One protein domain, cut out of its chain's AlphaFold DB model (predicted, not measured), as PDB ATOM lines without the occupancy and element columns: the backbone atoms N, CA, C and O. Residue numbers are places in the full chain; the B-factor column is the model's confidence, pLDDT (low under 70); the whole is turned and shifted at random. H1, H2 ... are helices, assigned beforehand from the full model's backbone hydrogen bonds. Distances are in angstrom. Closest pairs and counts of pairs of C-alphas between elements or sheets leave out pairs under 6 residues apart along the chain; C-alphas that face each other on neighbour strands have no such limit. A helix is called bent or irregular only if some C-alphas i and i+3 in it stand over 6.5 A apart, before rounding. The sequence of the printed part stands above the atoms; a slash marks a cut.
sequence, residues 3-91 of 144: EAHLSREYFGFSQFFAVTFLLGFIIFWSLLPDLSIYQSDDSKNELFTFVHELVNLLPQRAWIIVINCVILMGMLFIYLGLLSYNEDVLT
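What this domain is: This is residues 3 to 91 of the 144 residues of a protein of Lachancea dasiensis (UniProt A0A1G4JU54). Two long helices, H5 and H2, meet near their ends as a wide V, H5 leaving the corner where H2 arrives. On the other side of that corner from H5, the chain between them makes a loose loop that holds the short helix H3 and the helix H4, while H1 prolongs the far end of H2. The printed part has 89 residues with five named helices, in the order H1, H2, H3, H4, H5, and no named strand; its class is all helix. The whole is extended and flat, with a radius of gyration of the C-alphas of 21.1 A and spans of 68 by 44 by 14 A.

Where its parts are: The longest helix, H5, holds residues 61 to 90 and measures 41.8 A from C-alpha 61 at (-43.407, 19.195, 36.228) to C-alpha 90 at (-73.921, 43.948, 21.970). H5 is neither bent nor irregular, but only just: C-alphas 87 and 90 are 6.3 A apart. H2, residues 11 to 31, measures 30.1 A and ends with C-alpha 31 at (-41.945, 17.758, 27.897). H4, residues 46 to 57, measures 17.0 A. H1, residues 3 to 9, measures 10.6 A, and H3, residues 35 to 38, measures 5.5 A.

How they stand to each other: H5 and H2 touch, with residues 61 to 65 of H5 alone and residues 26 to 30 of H2 alone. Their closest C-alphas are those of Arg 61 and Ser 30, 5.6 A apart. They stand at a steep tilt of 58 degrees and run opposite ways. H5 is apart from H4, H3 and H1. H4 and H3 are close but not clearly touching, their closest C-alphas being those of His 52 and Leu 35, 7.3 A apart. H2 is apart from H3 and H4. H1 and H2 meet only through their link. In H2, H4 and H5 every O i to N i+4 pair is within hydrogen-bond range; in H1 it is 2 of 3, and H3 is too short for such a pair.

The domain as a whole: The C-alphas farthest apart in the domain are those of Lys 44 and Thr 91, at 68.4 A. Residues 3 to 25, 40 to 47 and 69 to 91 stand free. The printed part, residues 3 to 91, has no cut. The links H1 to H2, H2 to H3 and H4 to H5 are tight, the link H3 to H4 is short, and no link is long. The mean pLDDT of the printed part is 83.4, with residues 3 to 8 and 36 to 44 under 70.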
ATOM      1  N   GLU A   3     -32.753  60.067  29.064       55.81
ATOM      2  CA  GLU A   3     -32.494  58.665  29.445       55.81
ATOM      3  C   GLU A   3     -33.758  57.866  29.806       55.81
ATOM      4  O   GLU A   3     -33.841  56.674  29.528       55.81
ATOM      5  N   ALA A   4     -34.781  58.520  30.367       60.12
ATOM      6  CA  ALA A   4     -36.043  57.868  30.728       60.12
ATOM      7  C   ALA A   4     -36.934  57.531  29.513       60.12
ATOM      8  O   ALA A   4     -37.835  56.703  29.627       60.12
ATOM      9  N   HIS A   5     -36.703  58.170  28.361       56.78
ATOM     10  CA  HIS A   5     -37.416  57.856  27.121       56.78
ATOM     11  C   HIS A   5     -36.845  56.587  26.477       56.78
ATOM     12  O   HIS A   5     -37.596  55.686  26.105       56.78
ATOM     13  N   LEU A   6     -35.512  56.469  26.457       60.41
ATOM     14  CA  LEU A   6     -34.803  55.330  25.869       60.41
ATOM     15  C   LEU A   6     -35.127  54.005  26.584       60.41
ATOM     16  O   LEU A   6     -35.222  52.962  25.946       60.41
ATOM     17  N   SER A   7     -35.351  54.032  27.905       60.97
ATOM     18  CA  SER A   7     -35.687  52.821  28.673       60.97
ATOM     19  C   SER A   7     -37.081  52.261  28.362       60.97
ATOM     20  O   SER A   7     -37.290  51.053  28.472       60.97
ATOM     21  N   ARG A   8     -38.033  53.105  27.937       68.69
ATOM     22  CA  ARG A   8     -39.388  52.673  27.549       68.69
ATOM     23  C   ARG A   8     -39.444  52.074  26.150       68.69
ATOM     24  O   ARG A   8     -40.227  51.153  25.939       68.69
ATOM     25  N   GLU A   9     -38.609  52.548  25.228       70.75
ATOM     26  CA  GLU A   9     -38.573  52.055  23.843       70.75
ATOM     27  C   GLU A   9     -38.227  50.560  23.771       70.75
ATOM     28  O   GLU A   9     -38.855  49.809  23.028       70.75
ATOM     29  N   TYR A  10     -37.297  50.098  24.612       82.38
ATOM     30  CA  TYR A  10     -36.888  48.690  24.647       82.38
ATOM     31  C   TYR A  10     -37.660  47.838  25.657       82.38
ATOM     32  O   TYR A  10     -37.475  46.620  25.697       82.38
ATOM     33  N   PHE A  11     -38.536  48.433  26.471       86.31
ATOM     34  CA  PHE A  11     -39.260  47.697  27.509       86.31
ATOM     35  C   PHE A  11     -40.196  46.638  26.910       86.31
ATOM     36  O   PHE A  11     -40.113  45.470  27.271       86.31
ATOM     37  N   GLY A  12     -41.023  47.010  25.928       86.31
ATOM     38  CA  GLY A  12     -41.927  46.060  25.266       86.31
ATOM     39  C   GLY A  12     -41.180  44.963  24.500       86.31
ATOM     40  O   GLY A  12     -41.541  43.791  24.582       86.31
ATOM     41  N   PHE A  13     -40.093  45.331  23.817       88.75
ATOM     42  CA  PHE A  13     -39.222  44.386  23.118       88.75
ATOM     43  C   PHE A  13     -38.588  43.381  24.091       88.75
ATOM     44  O   PHE A  13     -38.757  42.176  23.937       88.75
ATOM     45  N   SER A  14     -37.908  43.858  25.135       92.12
ATOM     46  CA  SER A  14     -37.268  42.994  26.137       92.12
ATOM     47  C   SER A  14     -38.271  42.113  26.880       92.12
ATOM     48  O   SER A  14     -38.001  40.929  27.072       92.12
ATOM     49  N   GLN A  15     -39.448  42.644  27.221       91.88
ATOM     50  CA  GLN A  15     -40.531  41.866  27.814       91.88
ATOM     51  C   GLN A  15     -40.987  40.746  26.875       91.88
ATOM     52  O   GLN A  15     -41.128  39.608  27.316       91.88
ATOM     53  N   PHE A  16     -41.173  41.033  25.584       92.00
ATOM     54  CA  PHE A  16     -41.545  40.017  24.602       92.00
ATOM     55  C   PHE A  16     -40.500  38.896  24.511       92.00
ATOM     56  O   PHE A  16     -40.859  37.719  24.571       92.00
ATOM     57  N   PHE A  17     -39.210  39.242  24.432       95.12
ATOM     58  CA  PHE A  17     -38.127  38.252  24.417       95.12
ATOM     59  C   PHE A  17     -38.080  37.431  25.706       95.12
ATOM     60  O   PHE A  17     -37.999  36.205  25.642       95.12
ATOM     61  N   ALA A  18     -38.181  38.084  26.865       94.75
ATOM     62  CA  ALA A  18     -38.162  37.418  28.162       94.75
ATOM     63  C   ALA A  18     -39.336  36.441  28.313       94.75
ATOM     64  O   ALA A  18     -39.130  35.293  28.701       94.75
ATOM     65  N   VAL A  19     -40.551  36.864  27.952       93.75
ATOM     66  CA  VAL A  19     -41.755  36.026  28.027       93.75
ATOM     67  C   VAL A  19     -41.684  34.873  27.028       93.75
ATOM     68  O   VAL A  19     -41.988  33.742  27.395       93.75
ATOM     69  N   THR A  20     -41.236  35.119  25.795       93.25
ATOM     70  CA  THR A  20     -41.120  34.070  24.767       93.25
ATOM     71  C   THR A  20     -40.068  33.031  25.147       93.25
ATOM     72  O   THR A  20     -40.308  31.831  25.020       93.25
ATOM     73  N   PHE A  21     -38.918  33.472  25.664       95.69
ATOM     74  CA  PHE A  21     -37.875  32.575  26.155       95.69
ATOM     75  C   PHE A  21     -38.355  31.760  27.359       95.69
ATOM     76  O   PHE A  21     -38.178  30.544  27.385       95.69
ATOM     77  N   LEU A  22     -39.013  32.407  28.324       91.38
ATOM     78  CA  LEU A  22     -39.583  31.745  29.495       91.38
ATOM     79  C   LEU A  22     -40.651  30.722  29.093       91.38
ATOM     80  O   LEU A  22     -40.650  29.610  29.612       91.38
ATOM     81  N   LEU A  23     -41.516  31.054  28.134       89.94
ATOM     82  CA  LEU A  23     -42.513  30.133  27.597       89.94
ATOM     83  C   LEU A  23     -41.850  28.926  26.922       89.94
ATOM     84  O   LEU A  23     -42.212  27.787  27.213       89.94
ATOM     85  N   GLY A  24     -40.854  29.163  26.064       91.25
ATOM     86  CA  GLY A  24     -40.092  28.096  25.416       91.25
ATOM     87  C   GLY A  24     -39.405  27.184  26.433       91.25
ATOM     88  O   GLY A  24     -39.488  25.962  26.319       91.25
ATOM     89  N   PHE A  25     -38.805  27.771  27.471       89.69
ATOM     90  CA  PHE A  25     -38.203  27.034  28.576       89.69
ATOM     91  C   PHE A  25     -39.236  26.197  29.339       89.69
ATOM     92  O   PHE A  25     -38.986  25.023  29.590       89.69
ATOM     93  N   ILE A  26     -40.409  26.753  29.659       87.44
ATOM     94  CA  ILE A  26     -41.490  26.031  30.347       87.44
ATOM     95  C   ILE A  26     -41.990  24.851  29.512       87.44
ATOM     96  O   ILE A  26     -42.160  23.763  30.054       87.44
ATOM     97  N   ILE A  27     -42.205  25.037  28.207       85.94
ATOM     98  CA  ILE A  27     -42.663  23.964  27.313       85.94
ATOM     99  C   ILE A  27     -41.605  22.863  27.227       85.94
ATOM    100  O   ILE A  27     -41.920  21.688  27.414       85.94
ATOM    101  N   PHE A  28     -40.345  23.241  27.000       87.31
ATOM    102  CA  PHE A  28     -39.229  22.303  26.936       87.31
ATOM    103  C   PHE A  28     -39.063  21.532  28.252       87.31
ATOM    104  O   PHE A  28     -38.951  20.307  28.250       87.31
ATOM    105  N   TRP A  29     -39.124  22.233  29.386       85.44
ATOM    106  CA  TRP A  29     -39.057  21.631  30.713       85.44
ATOM    107  C   TRP A  29     -40.257  20.725  31.003       85.44
ATOM    108  O   TRP A  29     -40.109  19.676  31.618       85.44
ATOM    109  N   SER A  30     -41.450  21.079  30.544       82.88
ATOM    110  CA  SER A  30     -42.651  20.267  30.749       82.88
ATOM    111  C   SER A  30     -42.601  18.934  29.985       82.88
ATOM    112  O   SER A  30     -43.077  17.919  30.487       82.88
ATOM    113  N   LEU A  31     -41.989  18.922  28.794       83.25
ATOM    114  CA  LEU A  31     -41.945  17.758  27.897       83.25
ATOM    115  C   LEU A  31     -40.740  16.831  28.109       83.25
ATOM    116  O   LEU A  31     -40.703  15.748  27.522       83.25
ATOM    117  N   LEU A  32     -39.744  17.234  28.904       81.06
ATOM    118  CA  LEU A  32     -38.564  16.403  29.141       81.06
ATOM    119  C   LEU A  32     -38.947  15.102  29.879       81.06
ATOM    120  O   LEU A  32     -39.638  15.178  30.901       81.06
ATOM    121  N   PRO A  33     -38.479  13.922  29.420       75.38
ATOM    122  CA  PRO A  33     -38.718  12.665  30.122       75.38
ATOM    123  C   PRO A  33     -38.014  12.654  31.481       75.38
ATOM    124  O   PRO A  33     -37.005  13.335  31.684       75.38
ATOM    125  N   ASP A  34     -38.546  11.863  32.414       74.25
ATOM    126  CA  ASP A  34     -37.918  11.701  33.720       74.25
ATOM    127  C   ASP A  34     -36.554  11.008  33.566       74.25
ATOM    128  O   ASP A  34     -36.437   9.933  32.972       74.25
ATOM    129  N   LEU A  35     -35.512  11.657  34.088       72.69
ATOM    130  CA  LEU A  35     -34.140  11.162  34.022       72.69
ATOM    131  C   LEU A  35     -33.929   9.929  34.908       72.69
ATOM    132  O   LEU A  35     -32.978   9.185  34.672       72.69
ATOM    133  N   SER A  36     -34.817   9.688  35.880       68.06
ATOM    134  CA  SER A  36     -34.787   8.502  36.748       68.06
ATOM    135  C   SER A  36     -34.803   7.184  35.957       68.06
ATOM    136  O   SER A  36     -34.198   6.200  36.371       68.06
ATOM    137  N   ILE A  37     -35.413   7.179  34.768       67.88
ATOM    138  CA  ILE A  37     -35.533   6.002  33.892       67.88
ATOM    139  C   ILE A  37     -34.182   5.605  33.268       67.88
ATOM    140  O   ILE A  37     -33.960   4.437  32.955       67.88
ATOM    141  N   TYR A  38     -33.261   6.558  33.108       66.25
ATOM    142  CA  TYR A  38     -31.933   6.332  32.524       66.25
ATOM    143  C   TYR A  38     -30.845   6.076  33.568       66.25
ATOM    144  O   TYR A  38     -29.664   5.994  33.217       66.25
ATOM    145  N   GLN A  39     -31.228   5.920  34.837       67.25
ATOM    146  CA  GLN A  39     -30.337   5.566  35.934       67.25
ATOM    147  C   GLN A  39     -29.904   4.093  35.798       67.25
ATOM    148  O   GLN A  39     -30.329   3.213  36.538       67.25
ATOM    149  N   SER A  40     -29.094   3.811  34.780       62.06
ATOM    150  CA  SER A  40     -28.399   2.538  34.604       62.06
ATOM    151  C   SER A  40     -27.055   2.578  35.337       62.06
ATOM    152  O   SER A  40     -26.475   3.645  35.521       62.06
ATOM    153  N   ASP A  41     -26.617   1.398  35.770       58.41
ATOM    154  CA  ASP A  41     -25.599   1.021  36.772       58.41
ATOM    155  C   ASP A  41     -24.201   1.701  36.726       58.41
ATOM    156  O   ASP A  41     -23.324   1.366  37.517       58.41
ATOM    157  N   ASP A  42     -23.954   2.670  35.838       58.16
ATOM    158  CA  ASP A  42     -22.655   3.339  35.661       58.16
ATOM    159  C   ASP A  42     -22.677   4.796  36.171       58.16
ATOM    160  O   ASP A  42     -22.534   5.780  35.442       58.16
ATOM    161  N   SER A  43     -22.884   4.921  37.486       58.19
ATOM    162  CA  SER A  43     -22.961   6.158  38.288       58.19
ATOM    163  C   SER A  43     -21.627   6.941  38.388       58.19
ATOM    164  O   SER A  43     -21.228   7.363  39.477       58.19
ATOM    165  N   LYS A  44     -20.896   7.136  37.282       59.12
ATOM    166  CA  LYS A  44     -19.575   7.811  37.282       59.12
ATOM    167  C   LYS A  44     -19.468   9.064  36.420       59.12
ATOM    168  O   LYS A  44     -18.420   9.704  36.409       59.12
ATOM    169  N   ASN A  45     -20.535   9.464  35.739       75.50
ATOM    170  CA  ASN A  45     -20.522  10.692  34.955       75.50
ATOM    171  C   ASN A  45     -20.963  11.875  35.831       75.50
ATOM    172  O   ASN A  45     -22.155  12.044  36.077       75.50
ATOM    173  N   GLU A  46     -20.021  12.716  36.268       79.38
ATOM    174  CA  GLU A  46     -20.286  13.906  37.106       79.38
ATOM    175  C   GLU A  46     -21.371  14.832  36.519       79.38
ATOM    176  O   GLU A  46     -22.158  15.431  37.254       79.38
ATOM    177  N   LEU A  47     -21.481  14.882  35.185       80.88
ATOM    178  CA  LEU A  47     -22.537  15.613  34.482       80.88
ATOM    179  C   LEU A  47     -23.948  15.093  34.791       80.88
ATOM    180  O   LEU A  47     -24.865  15.898  34.922       80.88
ATOM    181  N   PHE A  48     -24.145  13.779  34.923       79.81
ATOM    182  CA  PHE A  48     -25.468  13.221  35.225       79.81
ATOM    183  C   PHE A  48     -25.902  13.560  36.650       79.81
ATOM    184  O   PHE A  48     -27.058  13.926  36.858       79.81
ATOM    185  N   THR A  49     -24.973  13.519  37.609       79.12
ATOM    186  CA  THR A  49     -25.232  13.940  38.991       79.12
ATOM    187  C   THR A  49     -25.619  15.418  39.048       79.12
ATOM    188  O   THR A  49     -26.633  15.759  39.653       79.12
ATOM    189  N   PHE A  50     -24.885  16.285  38.340       83.31
ATOM    190  CA  PHE A  50     -25.201  17.714  38.257       83.31
ATOM    191  C   PHE A  50     -26.585  17.979  37.644       83.31
ATOM    192  O   PHE A  50     -27.370  18.757  38.187       83.31
ATOM    193  N   VAL A  51     -26.919  17.316  36.532       81.44
ATOM    194  CA  VAL A  51     -28.234  17.475  35.888       81.44
ATOM    195  C   VAL A  51     -29.351  16.976  36.806       81.44
ATOM    196  O   VAL A  51     -30.394  17.618  36.892       81.44
ATOM    197  N   HIS A  52     -29.139  15.873  37.523       80.25
ATOM    198  CA  HIS A  52     -30.122  15.353  38.469       80.25
ATOM    199  C   HIS A  52     -30.380  16.325  39.631       80.25
ATOM    200  O   HIS A  52     -31.535  16.570  39.983       80.25
ATOM    201  N   GLU A  53     -29.343  16.938  40.206       83.25
ATOM    202  CA  GLU A  53     -29.522  17.979  41.229       83.25
ATOM    203  C   GLU A  53     -30.253  19.210  40.681       83.25
ATOM    204  O   GLU A  53     -31.181  19.712  41.317       83.25
ATOM    205  N   LEU A  54     -29.915  19.650  39.464       82.19
ATOM    206  CA  LEU A  54     -30.595  20.766  38.804       82.19
ATOM    207  C   LEU A  54     -32.086  20.470  38.559       82.19
ATOM    208  O   LEU A  54     -32.927  21.355  38.706       82.19
ATOM    209  N   VAL A  55     -32.427  19.220  38.226       80.38
ATOM    210  CA  VAL A  55     -33.819  18.778  38.051       80.38
ATOM    211  C   VAL A  55     -34.593  18.814  39.364       80.38
ATOM    212  O   VAL A  55     -35.755  19.212  39.356       80.38
ATOM    213  N   ASN A  56     -33.956  18.451  40.480       79.19
ATOM    214  CA  ASN A  56     -34.579  18.504  41.805       79.19
ATOM    215  C   ASN A  56     -34.757  19.936  42.333       79.19
ATOM    216  O   ASN A  56     -35.639  20.175  43.155       79.19
ATOM    217  N   LEU A  57     -33.947  20.890  41.862       82.44
ATOM    218  CA  LEU A  57     -34.111  22.308  42.193       82.44
ATOM    219  C   LEU A  57     -35.316  22.937  41.473       82.44
ATOM    220  O   LEU A  57     -35.931  23.876  41.981       82.44
ATOM    221  N   LEU A  58     -35.634  22.452  40.273       80.75
ATOM    222  CA  LEU A  58     -36.711  22.989  39.451       80.75
ATOM    223  C   LEU A  58     -38.094  22.515  39.942       80.75
ATOM    224  O   LEU A  58     -38.234  21.406  40.457       80.75
ATOM    225  N   PRO A  59     -39.148  23.339  39.773       77.75
ATOM    226  CA  PRO A  59     -40.486  22.993  40.233       77.75
ATOM    227  C   PRO A  59     -41.014  21.713  39.574       77.75
ATOM    228  O   PRO A  59     -40.760  21.434  38.397       77.75
ATOM    229  N   GLN A  60     -41.800  20.955  40.346       82.19
ATOM    230  CA  GLN A  60     -42.378  19.686  39.911       82.19
ATOM    231  C   GLN A  60     -43.205  19.867  38.628       82.19
ATOM    232  O   GLN A  60     -44.172  20.632  38.585       82.19
ATOM    233  N   ARG A  61     -42.854  19.091  37.593       82.88
ATOM    234  CA  ARG A  61     -43.407  19.195  36.228       82.88
ATOM    235  C   ARG A  61     -44.935  19.070  36.175       82.88
ATOM    236  O   ARG A  61     -45.584  19.774  35.409       82.88
ATOM    237  N   ALA A  62     -45.520  18.230  37.033       82.19
ATOM    238  CA  ALA A  62     -46.967  18.017  37.087       82.19
ATOM    239  C   ALA A  62     -47.747  19.312  37.369       82.19
ATOM    240  O   ALA A  62     -48.738  19.597  36.702       82.19
ATOM    241  N   TRP A  63     -47.268  20.139  38.301       84.44
ATOM    242  CA  TRP A  63     -47.910  21.413  38.631       84.44
ATOM    243  C   TRP A  63     -47.825  22.418  37.486       84.44
ATOM    244  O   TRP A  63     -48.780  23.150  37.242       84.44
ATOM    245  N   ILE A  64     -46.718  22.412  36.741       86.69
ATOM    246  CA  ILE A  64     -46.539  23.265  35.564       86.69
ATOM    247  C   ILE A  64     -47.584  22.917  34.500       86.69
ATOM    248  O   ILE A  64     -48.237  23.816  33.973       86.69
ATOM    249  N   ILE A  65     -47.787  21.628  34.216       84.44
ATOM    250  CA  ILE A  65     -48.800  21.170  33.254       84.44
ATOM    251  C   ILE A  65     -50.196  21.598  33.711       84.44
ATOM    252  O   ILE A  65     -50.929  22.206  32.934       84.44
ATOM    253  N   VAL A  66     -50.537  21.347  34.978       89.44
ATOM    254  CA  VAL A  66     -51.845  21.713  35.539       89.44
ATOM    255  C   VAL A  66     -52.098  23.216  35.411       89.44
ATOM    256  O   VAL A  66     -53.156  23.607  34.926       89.44
ATOM    257  N   ILE A  67     -51.127  24.061  35.771       88.38
ATOM    258  CA  ILE A  67     -51.255  25.522  35.661       88.38
ATOM    259  C   ILE A  67     -51.473  25.946  34.204       88.38
ATOM    260  O   ILE A  67     -52.367  26.745  33.933       88.38
ATOM    261  N   ASN A  68     -50.711  25.389  33.259       87.81
ATOM    262  CA  ASN A  68     -50.881  25.700  31.838       87.81
ATOM    263  C   ASN A  68     -52.266  25.278  31.327       87.81
ATOM    264  O   ASN A  68     -52.932  26.065  30.660       87.81
ATOM    265  N   CYS A  69     -52.736  24.079  31.680       90.25
ATOM    266  CA  CYS A  69     -54.080  23.624  31.327       90.25
ATOM    267  C   CYS A  69     -55.165  24.537  31.915       90.25
ATOM    268  O   CYS A  69     -56.108  24.888  31.211       90.25
ATOM    269  N   VAL A  70     -55.025  24.968  33.173       95.00
ATOM    270  CA  VAL A  70     -55.969  25.893  33.821       95.00
ATOM    271  C   VAL A  70     -55.993  27.247  33.112       95.00
ATOM    272  O   VAL A  70     -57.076  27.761  32.843       95.00
ATOM    273  N   ILE A  71     -54.831  27.806  32.762       93.12
ATOM    274  CA  ILE A  71     -54.746  29.077  32.025       93.12
ATOM    275  C   ILE A  71     -55.406  28.944  30.649       93.12
ATOM    276  O   ILE A  71     -56.233  29.781  30.294       93.12
ATOM    277  N   LEU A  72     -55.094  27.884  29.896       93.69
ATOM    278  CA  LEU A  72     -55.666  27.652  28.567       93.69
ATOM    279  C   LEU A  72     -57.187  27.483  28.617       93.69
ATOM    280  O   LEU A  72     -57.901  28.103  27.830       93.69
ATOM    281  N   MET A  73     -57.694  26.697  29.569       97.31
ATOM    282  CA  MET A  73     -59.136  26.538  29.762       97.31
ATOM    283  C   MET A  73     -59.794  27.844  30.220       97.31
ATOM    284  O   MET A  73     -60.873  28.181  29.742       97.31
ATOM    285  N   GLY A  74     -59.137  28.616  31.088       97.94
ATOM    286  CA  GLY A  74     -59.600  29.941  31.498       97.94
ATOM    287  C   GLY A  74     -59.715  30.908  30.319       97.94
ATOM    288  O   GLY A  74     -60.749  31.555  30.158       97.94
ATOM    289  N   MET A  75     -58.701  30.960  29.450       97.25
ATOM    290  CA  MET A  75     -58.741  31.757  28.219       97.25
ATOM    291  C   MET A  75     -59.883  31.324  27.298       97.25
ATOM    292  O   MET A  75     -60.610  32.176  26.793       97.25
ATOM    293  N   LEU A  76     -60.077  30.014  27.117       97.62
ATOM    294  CA  LEU A  76     -61.176  29.481  26.315       97.62
ATOM    295  C   LEU A  76     -62.539  29.923  26.861       97.62
ATOM    296  O   LEU A  76     -63.369  30.409  26.096       97.62
ATOM    297  N   PHE A  77     -62.766  29.802  28.173       98.06
ATOM    298  CA  PHE A  77     -64.019  30.240  28.790       98.06
ATOM    299  C   PHE A  77     -64.247  31.744  28.653       98.06
ATOM    300  O   PHE A  77     -65.369  32.159  28.373       98.06
ATOM    301  N   ILE A  78     -63.195  32.554  28.796       98.00
ATOM    302  CA  ILE A  78     -63.271  33.999  28.565       98.00
ATOM    303  C   ILE A  78     -63.696  34.284  27.121       98.00
ATOM    304  O   ILE A  78     -64.603  35.083  26.912       98.00
ATOM    305  N   TYR A  79     -63.102  33.613  26.131       97.06
ATOM    306  CA  TYR A  79     -63.464  33.816  24.726       97.06
ATOM    307  C   TYR A  79     -64.878  33.360  24.392       97.06
ATOM    308  O   TYR A  79     -65.574  34.072  23.675       97.06
ATOM    309  N   LEU A  80     -65.327  32.226  24.932       97.94
ATOM    310  CA  LEU A  80     -66.717  31.797  24.781       97.94
ATOM    311  C   LEU A  80     -67.678  32.809  25.415       97.94
ATOM    312  O   LEU A  80     -68.657  33.189  24.786       97.94
ATOM    313  N   GLY A  81     -67.364  33.307  26.615       97.12
ATOM    314  CA  GLY A  81     -68.163  34.335  27.280       97.12
ATOM    315  C   GLY A  81     -68.216  35.649  26.497       97.12
ATOM    316  O   GLY A  81     -69.287  36.226  26.352       97.12
ATOM    317  N   LEU A  82     -67.085  36.100  25.949       97.25
ATOM    318  CA  LEU A  82     -67.011  37.271  25.068       97.25
ATOM    319  C   LEU A  82     -67.815  37.075  23.782       97.25
ATOM    320  O   LEU A  82     -68.492  38.005  23.356       97.25
ATOM    321  N   LEU A  83     -67.749  35.890  23.173       96.31
ATOM    322  CA  LEU A  83     -68.509  35.574  21.966       96.31
ATOM    323  C   LEU A  83     -70.013  35.636  22.244       96.31
ATOM    324  O   LEU A  83     -70.715  36.379  21.566       96.31
ATOM    325  N   SER A  84     -70.487  34.932  23.276       96.00
ATOM    326  CA  SER A  84     -71.901  34.960  23.665       96.00
ATOM    327  C   SER A  84     -72.359  36.362  24.064       96.00
ATOM    328  O   SER A  84     -73.432  36.792  23.671       96.00
ATOM    329  N   TYR A  85     -71.536  37.123  24.791       96.12
ATOM    330  CA  TYR A  85     -71.875  38.500  25.154       96.12
ATOM    331  C   TYR A  85     -71.964  39.421  23.929       96.12
ATOM    332  O   TYR A  85     -72.839  40.285  23.858       96.12
ATOM    333  N   ASN A  86     -71.082  39.230  22.947       94.75
ATOM    334  CA  ASN A  86     -71.132  39.986  21.704       94.75
ATOM    335  C   ASN A  86     -72.406  39.677  20.912       94.75
ATOM    336  O   ASN A  86     -73.067  40.614  20.475       94.75
ATOM    337  N   GLU A  87     -72.761  38.402  20.747       90.19
ATOM    338  CA  GLU A  87     -73.958  38.005  19.995       90.19
ATOM    339  C   GLU A  87     -75.264  38.365  20.717       90.19
ATOM    340  O   GLU A  87     -76.155  38.929  20.093       90.19
ATOM    341  N   ASP A  88     -75.372  38.113  22.024       89.44
ATOM    342  CA  ASP A  88     -76.655  38.239  22.733       89.44
ATOM    343  C   ASP A  88     -76.918  39.637  23.310       89.44
ATOM    344  O   ASP A  88     -78.072  39.988  23.566       89.44
ATOM    345  N   VAL A  89     -75.871  40.429  23.582       90.12
ATOM    346  CA  VAL A  89     -76.011  41.716  24.294       90.12
ATOM    347  C   VAL A  89     -75.591  42.910  23.445       90.12
ATOM    348  O   VAL A  89     -76.268  43.935  23.464       90.12
ATOM    349  N   LEU A  90     -74.460  42.818  22.742       89.44
ATOM    350  CA  LEU A  90     -73.921  43.948  21.970       89.44
ATOM    351  C   LEU A  90     -74.442  44.003  20.534       89.44
ATOM    352  O   LEU A  90     -74.482  45.087  19.951       89.44
ATOM    353  N   THR A  91     -74.798  42.861  19.948       86.12
ATOM    354  CA  THR A  91     -75.334  42.814  18.588       86.12
ATOM    355  C   THR A  91     -76.772  43.317  18.612       86.12
ATOM    356  O   THR A  91     -77.600  42.831  19.380       86.12
TER     357      THR A  91